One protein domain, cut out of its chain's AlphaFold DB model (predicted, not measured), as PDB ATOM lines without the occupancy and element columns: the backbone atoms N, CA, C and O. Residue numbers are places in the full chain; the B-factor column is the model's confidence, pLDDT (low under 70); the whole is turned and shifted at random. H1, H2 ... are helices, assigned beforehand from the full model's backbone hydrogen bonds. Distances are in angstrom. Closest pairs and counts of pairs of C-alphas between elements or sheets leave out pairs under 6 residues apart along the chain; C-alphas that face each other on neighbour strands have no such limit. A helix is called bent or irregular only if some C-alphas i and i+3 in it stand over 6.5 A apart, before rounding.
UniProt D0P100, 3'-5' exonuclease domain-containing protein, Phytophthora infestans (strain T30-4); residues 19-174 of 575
ATOM      1  N   ALA A  19       1.713 -23.417 -59.797       93.06
ATOM      2  CA  ALA A  19       2.164 -22.056 -60.070       93.06
ATOM      3  C   ALA A  19       1.022 -21.042 -59.891       93.06
ATOM      4  O   ALA A  19       1.191 -20.065 -59.163       93.06
ATOM      5  N   GLU A  20      -0.155 -21.319 -60.463       94.50
ATOM      6  CA  GLU A  20      -1.345 -20.465 -60.334       94.50
ATOM      7  C   GLU A  20      -1.804 -20.359 -58.875       94.50
ATOM      8  O   GLU A  20      -2.075 -19.262 -58.383       94.50
ATOM      9  N   LEU A  21      -1.819 -21.478 -58.144       94.81
ATOM     10  CA  LEU A  21      -2.190 -21.479 -56.726       94.81
ATOM     11  C   LEU A  21      -1.212 -20.666 -55.869       94.81
ATOM     12  O   LEU A  21      -1.637 -19.985 -54.932       94.81
ATOM     13  N   PHE A  22       0.088 -20.714 -56.172       94.56
ATOM     14  CA  PHE A  22       1.091 -19.900 -55.483       94.56
ATOM     15  C   PHE A  22       0.979 -18.412 -55.837       94.56
ATOM     16  O   PHE A  22       1.069 -17.585 -54.929       94.56
ATOM     17  N   GLU A  23       0.713 -18.055 -57.096       92.56
ATOM     18  CA  GLU A  23       0.449 -16.661 -57.501       92.56
ATOM     19  C   GLU A  23      -0.792 -16.083 -56.807       92.56
ATOM     20  O   GLU A  23      -0.782 -14.932 -56.368       92.56
ATOM     21  N   GLN A  24      -1.832 -16.901 -56.633       93.56
ATOM     22  CA  GLN A  24      -3.060 -16.533 -55.922       93.56
ATOM     23  C   GLN A  24      -2.945 -16.645 -54.386       93.56
ATOM     24  O   GLN A  24      -3.917 -16.376 -53.678       93.56
ATOM     25  N   MET A  25      -1.788 -17.050 -53.846       92.44
ATOM     26  CA  MET A  25      -1.553 -17.269 -52.407       92.44
ATOM     27  C   MET A  25      -2.480 -18.322 -51.755       92.44
ATOM     28  O   MET A  25      -2.718 -18.303 -50.542       92.44
ATOM     29  N   ARG A  26      -2.983 -19.292 -52.529       94.44
ATOM     30  CA  ARG A  26      -3.912 -20.353 -52.090       94.44
ATOM     31  C   ARG A  26      -3.178 -21.576 -51.526       94.44
ATOM     32  O   ARG A  26      -3.281 -22.694 -52.026       94.44
ATOM     33  N   VAL A  27      -2.439 -21.365 -50.436       92.19
ATOM     34  CA  VAL A  27      -1.553 -22.372 -49.809       92.19
ATOM     35  C   VAL A  27      -2.289 -23.647 -49.364       92.19
ATOM     36  O   VAL A  27      -1.737 -24.741 -49.462       92.19
ATOM     37  N   LEU A  28      -3.526 -23.539 -48.864       91.94
ATOM     38  CA  LEU A  28      -4.290 -24.714 -48.418       91.94
ATOM     39  C   LEU A  28      -4.688 -25.615 -49.587       91.94
ATOM     40  O   LEU A  28      -4.536 -26.832 -49.485       91.94
ATOM     41  N   ASP A  29      -5.127 -25.020 -50.692       93.12
ATOM     42  CA  ASP A  29      -5.536 -25.751 -51.891       93.12
ATOM     43  C   ASP A  29      -4.318 -26.417 -52.538       93.12
ATOM     44  O   ASP A  29      -4.350 -27.612 -52.834       93.12
ATOM     45  N   ALA A  30      -3.196 -25.691 -52.633       93.56
ATOM     46  CA  ALA A  30      -1.918 -26.238 -53.085       93.56
ATOM     47  C   ALA A  30      -1.479 -27.442 -52.235       93.56
ATOM     48  O   ALA A  30      -1.152 -28.506 -52.764       93.56
ATOM     49  N   MET A  31      -1.542 -27.314 -50.905       93.75
ATOM     50  CA  MET A  31      -1.216 -28.410 -49.995       93.75
ATOM     51  C   MET A  31      -2.152 -29.613 -50.177       93.75
ATOM     52  O   MET A  31      -1.689 -30.744 -50.041       93.75
ATOM     53  N   GLN A  32      -3.447 -29.408 -50.444       90.88
ATOM     54  CA  GLN A  32      -4.389 -30.510 -50.678       90.88
ATOM     55  C   GLN A  32      -4.051 -31.249 -51.969       90.88
ATOM     56  O   GLN A  32      -3.915 -32.471 -51.933       90.88
ATOM     57  N   GLN A  33      -3.803 -30.524 -53.060       92.06
ATOM     58  CA  GLN A  33      -3.435 -31.143 -54.332       92.06
ATOM     59  C   GLN A  33      -2.126 -31.938 -54.236       92.06
ATOM     60  O   GLN A  33      -2.062 -33.086 -54.675       92.06
ATOM     61  N   MET A  34      -1.105 -31.389 -53.566       92.06
ATOM     62  CA  MET A  34       0.180 -32.074 -53.372       92.06
ATOM     63  C   MET A  34       0.055 -33.431 -52.653       92.06
ATOM     64  O   MET A  34       0.932 -34.281 -52.814       92.06
ATOM     65  N   ARG A  35      -1.006 -33.663 -51.861       89.81
ATOM     66  CA  ARG A  35      -1.262 -34.954 -51.179       89.81
ATOM     67  C   ARG A  35      -1.704 -36.060 -52.116       89.81
ATOM     68  O   ARG A  35      -1.484 -37.225 -51.798       89.81
ATOM     69  N   GLU A  36      -2.366 -35.695 -53.201       88.94
ATOM     70  CA  GLU A  36      -2.962 -36.640 -54.144       88.94
ATOM     71  C   GLU A  36      -1.988 -37.015 -55.264       88.94
ATOM     72  O   GLU A  36      -2.237 -37.945 -56.029       88.94
ATOM     73  N   TRP A  37      -0.873 -36.291 -55.377       90.75
ATOM     74  CA  TRP A  37       0.084 -36.452 -56.460       90.75
ATOM     75  C   TRP A  37       1.118 -37.539 -56.188       90.75
ATOM     76  O   TRP A  37       1.644 -37.690 -55.085       90.75
ATOM     77  N   ASP A  38       1.469 -38.258 -57.253       90.25
ATOM     78  CA  ASP A  38       2.651 -39.105 -57.268       90.25
ATOM     79  C   ASP A  38       3.945 -38.270 -57.361       90.25
ATOM     80  O   ASP A  38       3.937 -37.043 -57.509       90.25
ATOM     81  N   SER A  39       5.097 -38.942 -57.277       88.44
ATOM     82  CA  SER A  39       6.403 -38.282 -57.353       88.44
ATOM     83  C   SER A  39       6.641 -37.537 -58.667       88.44
ATOM     84  O   SER A  39       7.336 -36.524 -58.660       88.44
ATOM     85  N   ALA A  40       6.113 -38.041 -59.786       90.81
ATOM     86  CA  ALA A  40       6.379 -37.479 -61.105       90.81
ATOM     87  C   ALA A  40       5.584 -36.186 -61.315       90.81
ATOM     88  O   ALA A  40       6.161 -35.174 -61.719       90.81
ATOM     89  N   LYS A  41       4.291 -36.195 -60.967       93.06
ATOM     90  CA  LYS A  41       3.434 -35.008 -61.025       93.06
ATOM     91  C   LYS A  41       3.927 -33.931 -60.063       93.06
ATOM     92  O   LYS A  41       4.090 -32.787 -60.472       93.06
ATOM     93  N   LEU A  42       4.272 -34.306 -58.829       92.69
ATOM     94  CA  LEU A  42       4.832 -33.373 -57.850       92.69
ATOM     95  C   LEU A  42       6.113 -32.692 -58.359       92.69
ATOM     96  O   LEU A  42       6.272 -31.484 -58.199       92.69
ATOM     97  N   GLN A  43       7.022 -33.453 -58.974       92.62
ATOM     98  CA  GLN A  43       8.262 -32.904 -59.519       92.62
ATOM     99  C   GLN A  43       8.003 -31.940 -60.678       92.62
ATOM    100  O   GLN A  43       8.639 -30.885 -60.730       92.62
ATOM    101  N   ALA A  44       7.095 -32.283 -61.593       93.00
ATOM    102  CA  ALA A  44       6.746 -31.427 -62.724       93.00
ATOM    103  C   ALA A  44       6.143 -30.091 -62.258       93.00
ATOM    104  O   ALA A  44       6.634 -29.028 -62.643       93.00
ATOM    105  N   GLU A  45       5.154 -30.149 -61.363       95.19
ATOM    106  CA  GLU A  45       4.452 -28.979 -60.823       95.19
ATOM    107  C   GLU A  45       5.366 -28.075 -59.985       95.19
ATOM    108  O   GLU A  45       5.386 -26.858 -60.178       95.19
ATOM    109  N   LEU A  46       6.194 -28.651 -59.101       93.81
ATOM    110  CA  LEU A  46       7.164 -27.866 -58.326       93.81
ATOM    111  C   LEU A  46       8.230 -27.230 -59.213       93.81
ATOM    112  O   LEU A  46       8.602 -26.083 -58.979       93.81
ATOM    113  N   SER A  47       8.713 -27.941 -60.235       92.56
ATOM    114  CA  SER A  47       9.709 -27.386 -61.157       92.56
ATOM    115  C   SER A  47       9.145 -26.188 -61.918       92.56
ATOM    116  O   SER A  47       9.817 -25.160 -62.004       92.56
ATOM    117  N   LEU A  48       7.903 -26.289 -62.408       92.31
ATOM    118  CA  LEU A  48       7.220 -25.184 -63.073       92.31
ATOM    119  C   LEU A  48       7.029 -24.005 -62.111       92.31
ATOM    120  O   LEU A  48       7.492 -22.901 -62.401       92.31
ATOM    121  N   ALA A  49       6.443 -24.249 -60.937       93.12
ATOM    122  CA  ALA A  49       6.177 -23.207 -59.949       93.12
ATOM    123  C   ALA A  49       7.458 -22.481 -59.504       93.12
ATOM    124  O   ALA A  49       7.478 -21.257 -59.442       93.12
ATOM    125  N   PHE A  50       8.551 -23.209 -59.253       92.44
ATOM    126  CA  PHE A  50       9.811 -22.622 -58.783       92.44
ATOM    127  C   PHE A  50      10.553 -21.861 -59.893       92.44
ATOM    128  O   PHE A  50      11.371 -20.989 -59.592       92.44
ATOM    129  N   SER A  51      10.272 -22.171 -61.164       89.56
ATOM    130  CA  SER A  51      10.815 -21.441 -62.314       89.56
ATOM    131  C   SER A  51      10.020 -20.182 -62.679       89.56
ATOM    132  O   SER A  51      10.614 -19.224 -63.174       89.56
ATOM    133  N   SER A  52       8.711 -20.177 -62.416       90.19
ATOM    134  CA  SER A  52       7.788 -19.123 -62.862       90.19
ATOM    135  C   SER A  52       7.404 -18.142 -61.754       90.19
ATOM    136  O   SER A  52       7.187 -16.967 -62.032       90.19
ATOM    137  N   VAL A  53       7.355 -18.595 -60.496       90.00
ATOM    138  CA  VAL A  53       6.863 -17.805 -59.359       90.00
ATOM    139  C   VAL A  53       8.019 -17.488 -58.402       90.00
ATOM    140  O   VAL A  53       8.525 -18.393 -57.731       90.00
ATOM    141  N   PRO A  54       8.425 -16.209 -58.255       85.81
ATOM    142  CA  PRO A  54       9.596 -15.832 -57.455       85.81
ATOM    143  C   PRO A  54       9.565 -16.325 -56.001       85.81
ATOM    144  O   PRO A  54      10.586 -16.756 -55.472       85.81
ATOM    145  N   HIS A  55       8.392 -16.295 -55.359       89.00
ATOM    146  CA  HIS A  55       8.204 -16.675 -53.952       89.00
ATOM    147  C   HIS A  55       7.704 -18.118 -53.754       89.00
ATOM    148  O   HIS A  55       7.345 -18.492 -52.635       89.00
ATOM    149  N   ALA A  56       7.708 -18.959 -54.798       92.00
ATOM    150  CA  ALA A  56       7.279 -20.358 -54.699       92.00
ATOM    151  C   ALA A  56       7.955 -21.164 -53.571       92.00
ATOM    152  O   ALA A  56       7.241 -21.899 -52.884       92.00
ATOM    153  N   PRO A  57       9.272 -21.027 -53.295       93.38
ATOM    154  CA  PRO A  57       9.894 -21.738 -52.178       93.38
ATOM    155  C   PRO A  57       9.270 -21.415 -50.813       93.38
ATOM    156  O   PRO A  57       9.208 -22.303 -49.959       93.38
ATOM    157  N   SER A  58       8.792 -20.178 -50.621       94.19
ATOM    158  CA  SER A  58       8.106 -19.742 -49.397       94.19
ATOM    159  C   SER A  58       6.725 -20.383 -49.283       94.19
ATOM    160  O   SER A  58       6.413 -21.015 -48.273       94.19
ATOM    161  N   PHE A  59       5.910 -20.306 -50.341       94.19
ATOM    162  CA  PHE A  59       4.581 -20.927 -50.350       94.19
ATOM    163  C   PHE A  59       4.652 -22.444 -50.182       94.19
ATOM    164  O   PHE A  59       3.849 -23.025 -49.447       94.19
ATOM    165  N   PHE A  60       5.659 -23.085 -50.776       95.00
ATOM    166  CA  PHE A  60       5.931 -24.498 -50.553       95.00
ATOM    167  C   PHE A  60       6.235 -24.803 -49.079       95.00
ATOM    168  O   PHE A  60       5.638 -25.726 -48.522       95.00
ATOM    169  N   LEU A  61       7.109 -24.035 -48.411       94.38
ATOM    170  CA  LEU A  61       7.368 -24.233 -46.977       94.38
ATOM    171  C   LEU A  61       6.095 -24.082 -46.146       94.38
ATOM    172  O   LEU A  61       5.864 -24.876 -45.236       94.38
ATOM    173  N   GLN A  62       5.246 -23.107 -46.472       93.69
ATOM    174  CA  GLN A  62       3.964 -22.932 -45.791       93.69
ATOM    175  C   GLN A  62       3.037 -24.140 -46.013       93.69
ATOM    176  O   GLN A  62       2.394 -24.589 -45.065       93.69
ATOM    177  N   CYS A  63       3.011 -24.728 -47.216       94.12
ATOM    178  CA  CYS A  63       2.285 -25.980 -47.471       94.12
ATOM    179  C   CYS A  63       2.810 -27.114 -46.578       94.12
ATOM    180  O   CYS A  63       2.030 -27.821 -45.937       94.12
ATOM    181  N   VAL A  64       4.135 -27.271 -46.503       92.44
ATOM    182  CA  VAL A  64       4.783 -28.298 -45.676       92.44
ATOM    183  C   VAL A  64       4.483 -28.095 -44.188       92.44
ATOM    184  O   VAL A  64       4.170 -29.069 -43.501       92.44
ATOM    185  N   ASP A  65       4.522 -26.857 -43.690       91.62
ATOM    186  CA  ASP A  65       4.196 -26.520 -42.299       91.62
ATOM    187  C   ASP A  65       2.737 -26.859 -41.960       91.62
ATOM    188  O   ASP A  65       2.462 -27.582 -40.999       91.62
ATOM    189  N   ARG A  66       1.792 -26.438 -42.811       90.88
ATOM    190  CA  ARG A  66       0.362 -26.743 -42.643       90.88
ATOM    191  C   ARG A  66       0.086 -28.241 -42.680       90.88
ATOM    192  O   ARG A  66      -0.634 -28.753 -41.822       90.88
ATOM    193  N   TYR A  67       0.697 -28.966 -43.617       90.19
ATOM    194  CA  TYR A  67       0.620 -30.426 -43.654       90.19
ATOM    195  C   TYR A  67       1.194 -31.046 -42.374       90.19
ATOM    196  O   TYR A  67       0.603 -31.951 -41.782       90.19
ATOM    197  N   GLY A  68       2.322 -30.510 -41.904       86.75
ATOM    198  CA  GLY A  68       2.989 -30.895 -40.668       86.75
ATOM    199  C   GLY A  68       2.155 -30.678 -39.402       86.75
ATOM    200  O   GLY A  68       2.434 -31.323 -38.390       86.75
ATOM    201  N   GLN A  69       1.120 -29.841 -39.434       87.88
ATOM    202  CA  GLN A  69       0.219 -29.588 -38.303       87.88
ATOM    203  C   GLN A  69      -0.981 -30.544 -38.260       87.88
ATOM    204  O   GLN A  69      -1.631 -30.648 -37.219       87.88
ATOM    205  N   LEU A  70      -1.255 -31.291 -39.334       87.75
ATOM    206  CA  LEU A  70      -2.412 -32.182 -39.367       87.75
ATOM    207  C   LEU A  70      -2.245 -33.447 -38.500       87.75
ATOM    208  O   LEU A  70      -1.125 -33.951 -38.334       87.75
ATOM    209  N   PRO A  71      -3.352 -33.991 -37.951       84.06
ATOM    210  CA  PRO A  71      -3.333 -35.201 -37.128       84.06
ATOM    211  C   PRO A  71      -3.062 -36.483 -37.936       84.06
ATOM    212  O   PRO A  71      -2.468 -37.418 -37.405       84.06
ATOM    213  N   ASP A  72      -3.448 -36.518 -39.212       84.69
ATOM    214  CA  ASP A  72      -3.335 -37.653 -40.140       84.69
ATOM    215  C   ASP A  72      -2.084 -37.591 -41.041       84.69
ATOM    216  O   ASP A  72      -1.944 -38.354 -41.999       84.69
ATOM    217  N   LYS A  73      -1.146 -36.687 -40.738       84.19
ATOM    218  CA  LYS A  73       0.047 -36.459 -41.560       84.19
ATOM    219  C   LYS A  73       0.919 -37.709 -41.701       84.19
ATOM    220  O   LYS A  73       1.308 -38.358 -40.727       84.19
ATOM    221  N   GLN A  74       1.352 -37.966 -42.929       82.38
ATOM    222  CA  GLN A  74       2.371 -38.969 -43.231       82.38
ATOM    223  C   GLN A  74       3.752 -38.318 -43.363       82.38
ATOM    224  O   GLN A  74       4.012 -37.572 -44.304       82.38
ATOM    225  N   VAL A  75       4.671 -38.635 -42.444       76.75
ATOM    226  CA  VAL A  75       6.047 -38.084 -42.423       76.75
ATOM    227  C   VAL A  75       6.839 -38.426 -43.698       76.75
ATOM    228  O   VAL A  75       7.732 -37.676 -44.095       76.75
ATOM    229  N   ALA A  76       6.493 -39.533 -44.364       78.81
ATOM    230  CA  ALA A  76       7.081 -39.923 -45.644       78.81
ATOM    231  C   ALA A  76       6.825 -38.874 -46.741       78.81
ATOM    232  O   ALA A  76       7.766 -38.501 -47.438       78.81
ATOM    233  N   HIS A  77       5.603 -38.329 -46.818       82.62
ATOM    234  CA  HIS A  77       5.252 -37.286 -47.788       82.62
ATOM    235  C   HIS A  77       6.089 -36.026 -47.572       82.62
ATOM    236  O   HIS A  77       6.672 -35.515 -48.516       82.62
ATOM    237  N   ILE A  78       6.255 -35.586 -46.320       84.38
ATOM    238  CA  ILE A  78       7.067 -34.404 -45.980       84.38
ATOM    239  C   ILE A  78       8.501 -34.562 -46.501       84.38
ATOM    240  O   ILE A  78       9.054 -33.642 -47.097       84.38
ATOM    241  N   SER A  79       9.099 -35.740 -46.299       84.12
ATOM    242  CA  SER A  79      10.472 -36.001 -46.747       84.12
ATOM    243  C   SER A  79      10.573 -36.024 -48.275       84.12
ATOM    244  O   SER A  79      11.480 -35.414 -48.829       84.12
ATOM    245  N   GLN A  80       9.625 -36.670 -48.957       88.00
ATOM    246  CA  GLN A  80       9.579 -36.732 -50.422       88.00
ATOM    247  C   GLN A  80       9.362 -35.350 -51.055       88.00
ATOM    248  O   GLN A  80      10.037 -34.991 -52.022       88.00
ATOM    249  N   TRP A  81       8.441 -34.564 -50.498       91.88
ATOM    250  CA  TRP A  81       8.159 -33.206 -50.950       91.88
ATOM    251  C   TRP A  81       9.391 -32.326 -50.797       91.88
ATOM    252  O   TRP A  81       9.796 -31.665 -51.751       91.88
ATOM    253  N   ALA A  82      10.025 -32.357 -49.625       91.44
ATOM    254  CA  ALA A  82      11.227 -31.581 -49.361       91.44
ATOM    255  C   ALA A  82      12.410 -32.011 -50.249       91.44
ATOM    256  O   ALA A  82      13.127 -31.144 -50.741       91.44
ATOM    257  N   GLU A  83      12.608 -33.312 -50.506       91.06
ATOM    258  CA  GLU A  83      13.639 -33.794 -51.446       91.06
ATOM    259  C   GLU A  83      13.416 -33.232 -52.858       91.06
ATOM    260  O   GLU A  83      14.356 -32.750 -53.494       91.06
ATOM    261  N   THR A  84      12.163 -33.234 -53.318       92.12
ATOM    262  CA  THR A  84      11.782 -32.712 -54.638       92.12
ATOM    263  C   THR A  84      12.002 -31.201 -54.716       92.12
ATOM    264  O   THR A  84      12.660 -30.719 -55.636       92.12
ATOM    265  N   ALA A  85      11.540 -30.452 -53.711       92.81
ATOM    266  CA  ALA A  85      11.713 -29.003 -53.657       92.81
ATOM    267  C   ALA A  85      13.191 -28.594 -53.627       92.81
ATOM    268  O   ALA A  85      13.587 -27.681 -54.345       92.81
ATOM    269  N   VAL A  86      14.037 -29.294 -52.865       92.81
ATOM    270  CA  VAL A  86      15.489 -29.045 -52.844       92.81
ATOM    271  C   VAL A  86      16.112 -29.218 -54.229       92.81
ATOM    272  O   VAL A  86      16.959 -28.411 -54.619       92.81
ATOM    273  N   ALA A  87      15.699 -30.238 -54.987       91.31
ATOM    274  CA  ALA A  87      16.167 -30.427 -56.357       91.31
ATOM    275  C   ALA A  87      15.746 -29.257 -57.262       91.31
ATOM    276  O   ALA A  87      16.577 -28.753 -58.018       91.31
ATOM    277  N   CYS A  88      14.507 -28.774 -57.132       91.19
ATOM    278  CA  CYS A  88      14.014 -27.604 -57.864       91.19
ATOM    279  C   CYS A  88      14.779 -26.321 -57.489       91.19
ATOM    280  O   CYS A  88      15.249 -25.616 -58.379       91.19
ATOM    281  N   ILE A  89      15.005 -26.049 -56.196       90.81
ATOM    282  CA  ILE A  89      15.755 -24.865 -55.721       90.81
ATOM    283  C   ILE A  89      17.170 -24.843 -56.296       90.81
ATOM    284  O   ILE A  89      17.644 -23.788 -56.710       90.81
ATOM    285  N   LYS A  90      17.841 -26.000 -56.356       87.88
ATOM    286  CA  LYS A  90      19.195 -26.122 -56.924       87.88
ATOM    287  C   LYS A  90      19.252 -25.798 -58.424       87.88
ATOM    288  O   LYS A  90      20.331 -25.477 -58.918       87.88
ATOM    289  N   LEU A  91      18.131 -25.899 -59.139       87.69
ATOM    290  CA  LEU A  91      18.019 -25.557 -60.560       87.69
ATOM    291  C   LEU A  91      17.612 -24.092 -60.787       87.69
ATOM    292  O   LEU A  91      17.831 -23.561 -61.877       87.69
ATOM    293  N   CYS A  92      17.060 -23.418 -59.774       84.25
ATOM    294  CA  CYS A  92      16.725 -21.998 -59.845       84.25
ATOM    295  C   CYS A  92      17.992 -21.132 -59.783       84.25
ATOM    296  O   CYS A  92      18.831 -21.295 -58.899       84.25
ATOM    297  N   LYS A  93      18.116 -20.167 -60.706       75.12
ATOM    298  CA  LYS A  93      19.285 -19.269 -60.775       75.12
ATOM    299  C   LYS A  93      19.411 -18.343 -59.560       75.12
ATOM    300  O   LYS A  93      20.530 -18.073 -59.141       75.12
ATOM    301  N   ASP A  94      18.289 -17.866 -59.019       79.31
ATOM    302  CA  ASP A  94      18.254 -17.028 -57.814       79.31
ATOM    303  C   ASP A  94      16.946 -17.242 -57.027       79.31
ATOM    304  O   ASP A  94      15.974 -16.505 -57.205       79.31
ATOM    305  N   PRO A  95      16.866 -18.303 -56.204       82.56
ATOM    306  CA  PRO A  95      15.691 -18.545 -55.380       82.56
ATOM    307  C   PRO A  95      15.563 -17.451 -54.309       82.56
ATOM    308  O   PRO A  95      16.468 -17.259 -53.491       82.56
ATOM    309  N   GLN A  96      14.418 -16.764 -54.286       88.94
ATOM    310  CA  GLN A  96      14.102 -15.755 -53.272       88.94
ATOM    311  C   GLN A  96      13.729 -16.445 -51.956       88.94
ATOM    312  O   GLN A  96      12.582 -16.832 -51.740       88.94
ATOM    313  N   ILE A  97      14.723 -16.616 -51.084       91.94
ATOM    314  CA  ILE A  97      14.559 -17.172 -49.738       91.94
ATOM    315  C   ILE A  97      14.656 -16.034 -48.721       91.94
ATOM    316  O   ILE A  97      15.722 -15.435 -48.554       91.94
ATOM    317  N   SER A  98      13.548 -15.734 -48.045       93.06
ATOM    318  CA  SER A  98      13.493 -14.689 -47.021       93.06
ATOM    319  C   SER A  98      14.053 -15.167 -45.668       93.06
ATOM    320  O   SER A  98      14.157 -16.372 -45.419       93.06
ATOM    321  N   PRO A  99      14.365 -14.250 -44.730       93.94
ATOM    322  CA  PRO A  99      14.715 -14.629 -43.359       93.94
ATOM    323  C   PRO A  99      13.616 -15.430 -42.642       93.94
ATOM    324  O   PRO A  99      13.923 -16.306 -41.838       93.94
ATOM    325  N   ALA A 100      12.340 -15.166 -42.952       94.38
ATOM    326  CA  ALA A 100      11.217 -15.921 -42.399       94.38
ATOM    327  C   ALA A 100      11.191 -17.368 -42.920       94.38
ATOM    328  O   ALA A 100      10.932 -18.289 -42.149       94.38
ATOM    329  N   ASP A 101      11.532 -17.572 -44.196       95.00
ATOM    330  CA  ASP A 101      11.643 -18.906 -44.799       95.00
ATOM    331  C   ASP A 101      12.788 -19.706 -44.174       95.00
ATOM    332  O   ASP A 101      12.616 -20.877 -43.840       95.00
ATOM    333  N   SER A 102      13.939 -19.060 -43.964       96.00
ATOM    334  CA  SER A 102      15.097 -19.659 -43.289       96.00
ATOM    335  C   SER A 102      14.747 -20.115 -41.865       96.00
ATOM    336  O   SER A 102      15.015 -21.263 -41.497       96.00
ATOM    337  N   LEU A 103      14.055 -19.266 -41.093       95.88
ATOM    338  CA  LEU A 103      13.596 -19.597 -39.741       95.88
ATOM    339  C   LEU A 103      12.586 -20.756 -39.744       95.88
ATOM    340  O   LEU A 103      12.709 -21.697 -38.952       95.88
ATOM    341  N   LEU A 104      11.602 -20.716 -40.649       95.25
ATOM    342  CA  LEU A 104      10.587 -21.760 -40.773       95.25
ATOM    343  C   LEU A 104      11.217 -23.102 -41.167       95.25
ATOM    344  O   LEU A 104      10.974 -24.106 -40.493       95.25
ATOM    345  N   ALA A 105      12.087 -23.125 -42.179       95.69
ATOM    346  CA  ALA A 105      12.826 -24.322 -42.579       95.69
ATOM    347  C   ALA A 105      13.695 -24.867 -41.433       95.69
ATOM    348  O   ALA A 105      13.719 -26.076 -41.180       95.69
ATOM    349  N   GLY A 106      14.358 -23.981 -40.685       95.88
ATOM    350  CA  GLY A 106      15.127 -24.335 -39.496       95.88
ATOM    351  C   GLY A 106      14.290 -25.044 -38.426       95.88
ATOM    352  O   GLY A 106      14.698 -26.085 -37.898       95.88
ATOM    353  N   SER A 107      13.073 -24.551 -38.169       94.12
ATOM    354  CA  SER A 107      12.133 -25.159 -37.213       94.12
ATOM    355  C   SER A 107      11.684 -26.579 -37.601       94.12
ATOM    356  O   SER A 107      11.310 -27.371 -36.731       94.12
ATOM    357  N   MET A 108      11.782 -26.943 -38.887       92.50
ATOM    358  CA  MET A 108      11.402 -28.261 -39.408       92.50
ATOM    359  C   MET A 108      12.501 -29.324 -39.262       92.50
ATOM    360  O   MET A 108      12.194 -30.520 -39.259       92.50
ATOM    361  N   LEU A 109      13.773 -28.938 -39.093       94.12
ATOM    362  CA  LEU A 109      14.899 -29.885 -39.027       94.12
ATOM    363  C   LEU A 109      14.711 -31.028 -38.004       94.12
ATOM    364  O   LEU A 109      15.009 -32.180 -38.342       94.12
ATOM    365  N   PRO A 110      14.165 -30.804 -36.787       91.81
ATOM    366  CA  PRO A 110      13.894 -31.882 -35.834       91.81
ATOM    367  C   PRO A 110      12.972 -32.991 -36.366       91.81
ATOM    368  O   PRO A 110      13.122 -34.146 -35.946       91.81
ATOM    369  N   ALA A 111      12.054 -32.682 -37.290       87.88
ATOM    370  CA  ALA A 111      11.196 -33.679 -37.936       87.88
ATOM    371  C   ALA A 111      12.003 -34.607 -38.863       87.88
ATOM    372  O   ALA A 111      11.708 -35.798 -38.962       87.88
ATOM    373  N   PHE A 112      13.089 -34.096 -39.450       88.94
ATOM    374  CA  PHE A 112      13.978 -34.828 -40.354       88.94
ATOM    375  C   PHE A 112      15.130 -35.560 -39.657       88.94
ATOM    376  O   PHE A 112      15.969 -36.167 -40.318       88.94
ATOM    377  N   LYS A 113      15.177 -35.595 -38.317       89.19
ATOM    378  CA  LYS A 113      16.275 -36.240 -37.560       89.19
ATOM    379  C   LYS A 113      16.490 -37.733 -37.865       89.19
ATOM    380  O   LYS A 113      17.526 -38.287 -37.508       89.19
ATOM    381  N   ARG A 114      15.490 -38.403 -38.452       88.12
ATOM    382  CA  ARG A 114      15.546 -39.817 -38.875       88.12
ATOM    383  C   ARG A 114      15.766 -39.989 -40.383       88.12
ATOM    384  O   ARG A 114      15.936 -41.121 -40.829       88.12
ATOM    385  N   SER A 115      15.758 -38.902 -41.145       90.12
ATOM    386  CA  SER A 115      15.995 -38.898 -42.588       90.12
ATOM    387  C   SER A 115      17.496 -38.991 -42.894       90.12
ATOM    388  O   SER A 115      18.347 -38.956 -42.002       90.12
ATOM    389  N   ARG A 116      17.850 -39.140 -44.174       92.56
ATOM    390  CA  ARG A 116      19.251 -39.217 -44.613       92.56
ATOM    391  C   ARG A 116      19.940 -37.866 -44.385       92.56
ATOM    392  O   ARG A 116      19.494 -36.869 -44.935       92.56
ATOM    393  N   MET A 117      21.043 -37.830 -43.630       94.62
ATOM    394  CA  MET A 117      21.757 -36.575 -43.324       94.62
ATOM    395  C   MET A 117      22.167 -35.744 -44.555       94.62
ATOM    396  O   MET A 117      22.039 -34.528 -44.458       94.62
ATOM    397  N   PRO A 118      22.568 -36.330 -45.707       95.62
ATOM    398  CA  PRO A 118      22.818 -35.552 -46.923       95.62
ATOM    399  C   PRO A 118      21.597 -34.750 -47.381       95.62
ATOM    400  O   PRO A 118      21.725 -33.574 -47.689       95.62
ATOM    401  N   PHE A 119      20.404 -35.354 -47.335       93.62
ATOM    402  CA  PHE A 119      19.157 -34.659 -47.645       93.62
ATOM    403  C   PHE A 119      18.875 -33.538 -46.635       93.62
ATOM    404  O   PHE A 119      18.570 -32.420 -47.034       93.62
ATOM    405  N   VAL A 120      19.009 -33.807 -45.331       95.31
ATOM    406  CA  VAL A 120      18.744 -32.792 -44.295       95.31
ATOM    407  C   VAL A 120      19.696 -31.599 -44.428       95.31
ATOM    408  O   VAL A 120      19.278 -30.456 -44.271       95.31
ATOM    409  N   ALA A 121      20.968 -31.860 -44.741       96.94
ATOM    410  CA  ALA A 121      21.966 -30.826 -44.996       96.94
ATOM    411  C   ALA A 121      21.655 -30.039 -46.275       96.94
ATOM    412  O   ALA A 121      21.694 -28.814 -46.253       96.94
ATOM    413  N   ASP A 122      21.289 -30.721 -47.362       95.62
ATOM    414  CA  ASP A 122      20.884 -30.067 -48.606       95.62
ATOM    415  C   ASP A 122      19.653 -29.168 -48.412       95.62
ATOM    416  O   ASP A 122      19.637 -28.051 -48.921       95.62
ATOM    417  N   PHE A 123      18.653 -29.622 -47.651       96.06
ATOM    418  CA  PHE A 123      17.472 -28.831 -47.301       96.06
ATOM    419  C   PHE A 123      17.846 -27.578 -46.506       96.06
ATOM    420  O   PHE A 123      17.458 -26.470 -46.874       96.06
ATOM    421  N   ALA A 124      18.659 -27.740 -45.461       96.81
ATOM    422  CA  ALA A 124      19.154 -26.628 -44.660       96.81
ATOM    423  C   ALA A 124      19.928 -25.590 -45.491       96.81
ATOM    424  O   ALA A 124      19.722 -24.388 -45.328       96.81
ATOM    425  N   LEU A 125      20.800 -26.046 -46.396       95.50
ATOM    426  CA  LEU A 125      21.588 -25.173 -47.268       95.50
ATOM    427  C   LEU A 125      20.717 -24.479 -48.322       95.50
ATOM    428  O   LEU A 125      20.887 -23.282 -48.550       95.50
ATOM    429  N   ALA A 126      19.770 -25.199 -48.932       94.44
ATOM    430  CA  ALA A 126      18.850 -24.654 -49.932       94.44
ATOM    431  C   ALA A 126      18.010 -23.499 -49.366       94.44
ATOM    432  O   ALA A 126      17.843 -22.477 -50.030       94.44
ATOM    433  N   TYR A 127      17.560 -23.630 -48.114       95.69
ATOM    434  CA  TYR A 127      16.792 -22.603 -47.405       95.69
ATOM    435  C   TYR A 127      17.640 -21.629 -46.580       95.69
ATOM    436  O   TYR A 127      17.091 -20.817 -45.838       95.69
ATOM    437  N   ARG A 128      18.972 -21.669 -46.720       95.31
ATOM    438  CA  ARG A 128      19.899 -20.742 -46.048       95.31
ATOM    439  C   ARG A 128      19.657 -20.671 -44.531       95.31
ATOM    440  O   ARG A 128      19.648 -19.580 -43.960       95.31
ATOM    441  N   VAL A 129      19.420 -21.822 -43.893       97.06
ATOM    442  CA  VAL A 129      19.220 -21.917 -42.438       97.06
ATOM    443  C   VAL A 129      20.467 -21.397 -41.724       97.06
ATOM    444  O   VAL A 129      21.592 -21.759 -42.075       97.06
ATOM    445  N   ASP A 130      20.267 -20.531 -40.735       95.69
ATOM    446  CA  ASP A 130      21.352 -19.857 -40.033       95.69
ATOM    447  C   ASP A 130      22.184 -20.814 -39.153       95.69
ATOM    448  O   ASP A 130      21.751 -21.892 -38.735       95.69
ATOM    449  N   VAL A 131      23.412 -20.397 -38.845       96.38
ATOM    450  CA  VAL A 131      24.388 -21.221 -38.116       96.38
ATOM    451  C   VAL A 131      23.932 -21.556 -36.691       96.38
ATOM    452  O   VAL A 131      24.244 -22.647 -36.206       96.38
ATOM    453  N   GLU A 132      23.193 -20.677 -36.015       96.81
ATOM    454  CA  GLU A 132      22.716 -20.903 -34.644       96.81
ATOM    455  C   GLU A 132      21.655 -22.012 -34.616       96.81
ATOM    456  O   GLU A 132      21.738 -22.956 -33.814       96.81
ATOM    457  N   THR A 133      20.726 -21.980 -35.569       97.50
ATOM    458  CA  THR A 133      19.724 -23.034 -35.750       97.50
ATOM    459  C   THR A 133      20.370 -24.367 -36.139       97.50
ATOM    460  O   THR A 133      20.044 -25.412 -35.558       97.50
ATOM    461  N   LEU A 134      21.354 -24.358 -37.048       98.12
ATOM    462  CA  LEU A 134      22.114 -25.564 -37.409       98.12
ATOM    463  C   LEU A 134      22.880 -26.144 -36.217       98.12
ATOM    464  O   LEU A 134      22.896 -27.363 -36.030       98.12
ATOM    465  N   THR A 135      23.478 -25.290 -35.386       97.75
ATOM    466  CA  THR A 135      24.194 -25.684 -34.162       97.75
ATOM    467  C   THR A 135      23.246 -26.348 -33.163       97.75
ATOM    468  O   THR A 135      23.555 -27.409 -32.604       97.75
ATOM    469  N   SER A 136      22.054 -25.774 -32.986       97.25
ATOM    470  CA  SER A 136      21.005 -26.308 -32.112       97.25
ATOM    471  C   SER A 136      20.512 -27.679 -32.585       97.25
ATOM    472  O   SER A 136      20.437 -28.632 -31.797       97.25
ATOM    473  N   PHE A 137      20.254 -27.827 -33.886       97.81
ATOM    474  CA  PHE A 137      19.864 -29.109 -34.470       97.81
ATOM    475  C   PHE A 137      20.992 -30.150 -34.400       97.81
ATOM    476  O   PHE A 137      20.761 -31.298 -34.009       97.81
ATOM    477  N   CYS A 138      22.235 -29.762 -34.692       97.56
ATOM    478  CA  CYS A 138      23.388 -30.653 -34.589       97.56
ATOM    479  C   CYS A 138      23.593 -31.146 -33.144       97.56
ATOM    480  O   CYS A 138      23.853 -32.330 -32.915       97.56
ATOM    481  N   SER A 139      23.369 -30.283 -32.150       97.06
ATOM    482  CA  SER A 139      23.381 -30.656 -30.727       97.06
ATOM    483  C   SER A 139      22.293 -31.681 -30.375       97.06
ATOM    484  O   SER A 139      22.522 -32.584 -29.564       97.06
ATOM    485  N   LEU A 140      21.114 -31.596 -31.001       96.75
ATOM    486  CA  LEU A 140      20.051 -32.599 -30.858       96.75
ATOM    487  C   LEU A 140      20.456 -33.950 -31.474       96.75
ATOM    488  O   LEU A 140      20.232 -35.004 -30.863       96.75
ATOM    489  N   LEU A 141      21.084 -33.934 -32.654       96.56
ATOM    490  CA  LEU A 141      21.633 -35.140 -33.282       96.56
ATOM    491  C   LEU A 141      22.717 -35.772 -32.408       96.56
ATOM    492  O   LEU A 141      22.710 -36.990 -32.225       96.56
ATOM    493  N   LEU A 142      23.589 -34.954 -31.808       96.12
ATOM    494  CA  LEU A 142      24.684 -35.410 -30.953       96.12
ATOM    495  C   LEU A 142      24.164 -36.222 -29.759       96.12
ATOM    496  O   LEU A 142      24.708 -37.286 -29.460       96.12
ATOM    497  N   LYS A 143      23.070 -35.769 -29.129       94.12
ATOM    498  CA  LYS A 143      22.382 -36.493 -28.041       94.12
ATOM    499  C   LYS A 143      21.799 -37.839 -28.489       94.12
ATOM    500  O   LYS A 143      21.647 -38.734 -27.666       94.12
ATOM    501  N   THR A 144      21.471 -37.979 -29.773       93.12
ATOM    502  CA  THR A 144      20.873 -39.196 -30.339       93.12
ATOM    503  C   THR A 144      21.945 -40.198 -30.768       93.12
ATOM    504  O   THR A 144      21.963 -41.331 -30.289       93.12
ATOM    505  N   ARG A 145      22.825 -39.791 -31.690       94.88
ATOM    506  CA  ARG A 145      23.996 -40.546 -32.153       94.88
ATOM    507  C   ARG A 145      25.066 -39.578 -32.641       94.88
ATOM    508  O   ARG A 145      24.842 -38.843 -33.602       94.88
ATOM    509  N   VAL A 146      26.262 -39.657 -32.068       96.00
ATOM    510  CA  VAL A 146      27.395 -38.800 -32.440       96.00
ATOM    511  C   VAL A 146      27.794 -38.953 -33.910       96.00
ATOM    512  O   VAL A 146      28.083 -37.956 -34.564       96.00
ATOM    513  N   GLY A 147      27.688 -40.161 -34.474       94.81
ATOM    514  CA  GLY A 147      27.915 -40.396 -35.901       94.81
ATOM    515  C   GLY A 147      26.924 -39.676 -36.830       94.81
ATOM    516  O   GLY A 147      27.311 -39.287 -37.928       94.81
ATOM    517  N   LEU A 148      25.672 -39.439 -36.404       94.94
ATOM    518  CA  LEU A 148      24.710 -38.655 -37.197       94.94
ATOM    519  C   LEU A 148      25.089 -37.176 -37.210       94.94
ATOM    520  O   LEU A 148      25.117 -36.571 -38.276       94.94
ATOM    521  N   ALA A 149      25.429 -36.619 -36.045       96.19
ATOM    522  CA  ALA A 149      25.902 -35.240 -35.935       96.19
ATOM    523  C   ALA A 149      27.184 -35.019 -36.755       96.19
ATOM    524  O   ALA A 149      27.287 -34.051 -37.503       96.19
ATOM    525  N   ALA A 150      28.135 -35.955 -36.672       95.19
ATOM    526  CA  ALA A 150      29.362 -35.933 -37.462       95.19
ATOM    527  C   ALA A 150      29.089 -35.958 -38.969       95.19
ATOM    528  O   ALA A 150      29.649 -35.145 -39.699       95.19
ATOM    529  N   HIS A 151      28.214 -36.855 -39.430       95.62
ATOM    530  CA  HIS A 151      27.855 -36.942 -40.843       95.62
ATOM    531  C   HIS A 151      27.123 -35.684 -41.322       95.62
ATOM    532  O   HIS A 151      27.426 -35.184 -42.396       95.62
ATOM    533  N   PHE A 152      26.218 -35.129 -40.514       97.06
ATOM    534  CA  PHE A 152      25.536 -33.874 -40.829       97.06
ATOM    535  C   PHE A 152      26.519 -32.702 -40.981       97.06
ATOM    536  O   PHE A 152      26.477 -32.000 -41.988       97.06
ATOM    537  N   MET A 153      27.457 -32.537 -40.039       96.12
ATOM    538  CA  MET A 153      28.524 -31.529 -40.134       96.12
ATOM    539  C   MET A 153      29.408 -31.716 -41.373       96.12
ATOM    540  O   MET A 153      29.803 -30.731 -41.995       96.12
ATOM    541  N   ASP A 154      29.709 -32.964 -41.739       95.00
ATOM    542  CA  ASP A 154      30.479 -33.294 -42.941       95.00
ATOM    543  C   ASP A 154      29.713 -32.926 -44.223       95.00
ATOM    544  O   ASP A 154      30.264 -32.248 -45.089       95.00
ATOM    545  N   CYS A 155      28.416 -33.258 -44.306       96.50
ATOM    546  CA  CYS A 155      27.552 -32.864 -45.425       96.50
ATOM    547  C   CYS A 155      27.450 -31.338 -45.577       96.50
ATOM    548  O   CYS A 155      27.493 -30.832 -46.695       96.50
ATOM    549  N   LEU A 156      27.371 -30.604 -44.461       96.44
ATOM    550  CA  LEU A 156      27.388 -29.136 -44.454       96.44
ATOM    551  C   LEU A 156      28.765 -28.538 -44.780       96.44
ATOM    552  O   LEU A 156      28.867 -27.337 -45.012       96.44
ATOM    553  N   LYS A 157      29.838 -29.343 -44.766       95.38
ATOM    554  CA  LYS A 157      31.240 -28.884 -44.786       95.38
ATOM    555  C   LYS A 157      31.581 -27.948 -43.613       95.38
ATOM    556  O   LYS A 157      32.471 -27.106 -43.713       95.38
ATOM    557  N   MET A 158      30.915 -28.131 -42.471       94.69
ATOM    558  CA  MET A 158      31.061 -27.330 -41.249       94.69
ATOM    559  C   MET A 158      31.583 -28.194 -40.095       94.69
ATOM    560  O   MET A 158      30.878 -28.467 -39.124       94.69
ATOM    561  N   LYS A 159      32.847 -28.636 -40.183       86.50
ATOM    562  CA  LYS A 159      33.453 -29.568 -39.206       86.50
ATOM    563  C   LYS A 159      33.385 -29.078 -37.752       86.50
ATOM    564  O   LYS A 159      33.300 -29.896 -36.844       86.50
ATOM    565  N   TYR A 160      33.441 -27.765 -37.538       90.38
ATOM    566  CA  TYR A 160      33.471 -27.141 -36.211       90.38
ATOM    567  C   TYR A 160      32.150 -26.450 -35.850       90.38
ATOM    568  O   TYR A 160      32.146 -25.534 -35.035       90.38
ATOM    569  N   LEU A 161      31.032 -26.884 -36.452       95.31
ATOM    570  CA  LEU A 161      29.694 -26.420 -36.062       95.31
ATOM    571  C   LEU A 161      29.418 -26.689 -34.575       95.31
ATOM    572  O   LEU A 161      28.709 -25.933 -33.924       95.31
ATOM    573  N   LEU A 162      30.007 -27.756 -34.028       95.12
ATOM    574  CA  LEU A 162      30.081 -27.998 -32.592       95.12
ATOM    575  C   LEU A 162      31.537 -27.927 -32.116       95.12
ATOM    576  O   LEU A 162      32.437 -28.354 -32.850       95.12
ATOM    577  N   PRO A 163      31.788 -27.468 -30.875       93.50
ATOM    578  CA  PRO A 163      33.118 -27.522 -30.286       93.50
ATOM    579  C   PRO A 163      33.648 -28.958 -30.237       93.50
ATOM    580  O   PRO A 163      32.936 -29.885 -29.838       93.50
ATOM    581  N   THR A 164      34.918 -29.141 -30.599       92.44
ATOM    582  CA  THR A 164      35.560 -30.465 -30.657       92.44
ATOM    583  C   THR A 164      35.439 -31.229 -29.338       92.44
ATOM    584  O   THR A 164      35.142 -32.421 -29.360       92.44
ATOM    585  N   ASP A 165      35.602 -30.557 -28.197       92.50
ATOM    586  CA  ASP A 165      35.532 -31.200 -26.880       92.50
ATOM    587  C   ASP A 165      34.139 -31.765 -26.582       92.50
ATOM    588  O   ASP A 165      34.017 -32.905 -26.140       92.50
ATOM    589  N   VAL A 166      33.081 -31.032 -26.944       95.00
ATOM    590  CA  VAL A 166      31.688 -31.486 -26.797       95.00
ATOM    591  C   VAL A 166      31.440 -32.750 -27.629       95.00
ATOM    592  O   VAL A 166      30.796 -33.700 -27.169       95.00
ATOM    593  N   VAL A 167      31.996 -32.805 -28.844       95.44
ATOM    594  CA  VAL A 167      31.900 -33.990 -29.707       95.44
ATOM    595  C   VAL A 167      32.691 -35.164 -29.122       95.44
ATOM    596  O   VAL A 167      32.171 -36.281 -29.075       95.44
ATOM    597  N   LEU A 168      33.918 -34.938 -28.642       95.69
ATOM    598  CA  LEU A 168      34.751 -35.989 -28.048       95.69
ATOM    599  C   LEU A 168      34.142 -36.556 -26.759       95.69
ATOM    600  O   LEU A 168      34.186 -37.768 -26.542       95.69
ATOM    601  N   GLU A 169      33.505 -35.730 -25.932       96.19
ATOM    602  CA  GLU A 169      32.749 -36.207 -24.771       96.19
ATOM    603  C   GLU A 169      31.582 -37.116 -25.172       96.19
ATOM    604  O   GLU A 169      31.373 -38.174 -24.568       96.19
ATOM    605  N   ALA A 170      30.830 -36.745 -26.212       96.75
ATOM    606  CA  ALA A 170      29.753 -37.583 -26.737       96.75
ATOM    607  C   ALA A 170      30.288 -38.897 -27.328       96.75
ATOM    608  O   ALA A 170      29.700 -39.956 -27.093       96.75
ATOM    609  N   VAL A 171      31.433 -38.854 -28.022       96.81
ATOM    610  CA  VAL A 171      32.157 -40.044 -28.500       96.81
ATOM    611  C   VAL A 171      32.495 -40.980 -27.344       96.81
ATOM    612  O   VAL A 171      32.244 -42.181 -27.451       96.81
ATOM    613  N   MET A 172      33.017 -40.452 -26.234       96.94
ATOM    614  CA  MET A 172      33.346 -41.258 -25.055       96.94
ATOM    615  C   MET A 172      32.102 -41.898 -24.436       96.94
ATOM    616  O   MET A 172      32.108 -43.098 -24.153       96.94
ATOM    617  N   LYS A 173      31.014 -41.132 -24.287       95.62
ATOM    618  CA  LYS A 173      29.742 -41.619 -23.725       95.62
ATOM    619  C   LYS A 173      29.104 -42.710 -24.591       95.62
ATOM    620  O   LYS A 173      28.614 -43.704 -24.063       95.62
ATOM    621  N   GLN A 174      29.130 -42.545 -25.913       96.00
ATOM    622  CA  GLN A 174      28.485 -43.461 -26.864       96.00
ATOM    623  C   GLN A 174      29.416 -44.564 -27.390       96.00
ATOM    624  O   GLN A 174      28.963 -45.457 -28.103       96.00
TER     625      GLN A 174
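AT A GLANCE: This is residues 19 to 174 of the 575 residues of the protein "3'-5' exonuclease domain-containing protein" of Phytophthora infestans (strain T30-4) (UniProt D0P100). The chain winds back and forth through stacked helices that make two rows side by side: H4, H6 and H8 in one, H3, H5, H7 and H9 in the other. H1 and H2 cover one end of this stack and H10 closes the other, with the helices of the two rows standing across the long axis. The 156 printed residues hold ten named helices, H1 to H10 in order, and no named strand; the class is all helix. H3 to H10 form an up-and-down bundle, each helix running against the one before it. The whole is compact, with a radius of gyration of the C-alphas of 16.4 A, yet elongated, spanning 53 by 34 by 25 A.

IN THESE COORDINATES: H1, residues 19 to 23, begins at C-alpha 19 at (2.164, -22.056, -60.070). H2 is residues 27 to 36. H3, residues 39 to 52, is 20.0 A long, and H4, residues 56 to 69, is 20.1 A. H5, residues 75 to 91, is the longest at 25.1 A. H6, residues 99 to 112, is 20.4 A long and irregular, with C-alphas 107 and 110 7.1 A apart. H7 is residues 117 to 126; H8, residues 131 to 144, is 19.9 A long. H9 is residues 146 to 155. H10, residues 164 to 174, ends at C-alpha 174 at (28.485, -43.461, -26.864).

HOW THE PARTS SIT: H1 touches H3, the closest C-alphas being Ala 19 and Ala 49 at 4.2 A. H4 is the hub, touching five helices. H2 touches it at 73 degrees, only just about perpendicular, with C-alphas of Met 31 and Cys 63 closest at 5.0 A. H4 and H5 form a hairpin at a shallow tilt of 8 degrees, closest at Val 64 and Ile 78, 6.5 A between C-alphas. H3 and H5 touch, the same way at a steep tilt of 41 degrees, with C-alphas of Ser 47 and Cys 88 5.4 A apart. H6 touches H8 with residues 106 to 110 alone, the closest C-alphas being Gly 106 and Thr 133 at 6.1 A. H7 and H9 touch, closest at the C-alphas of Met 117 and Phe 152, 5.3 A. H9 and H10 form a hairpin, with C-alphas of Val 146 and Ala 170 closest at 6.3 A. H1 and H10 are apart. Every O i to N i+4 pair is within hydrogen-bond range in H1, H3, H4, H5, H7, H8, H9 and H10, against 4 of 6 in H2 and 6 of 10 in H6.

THE WHOLE: The C-alphas farthest apart, Gln 24 and Met 172, are 53.8 A apart. The printed part has no cut and no long link. Its mean pLDDT is 92.4, and no printed residue is under 70.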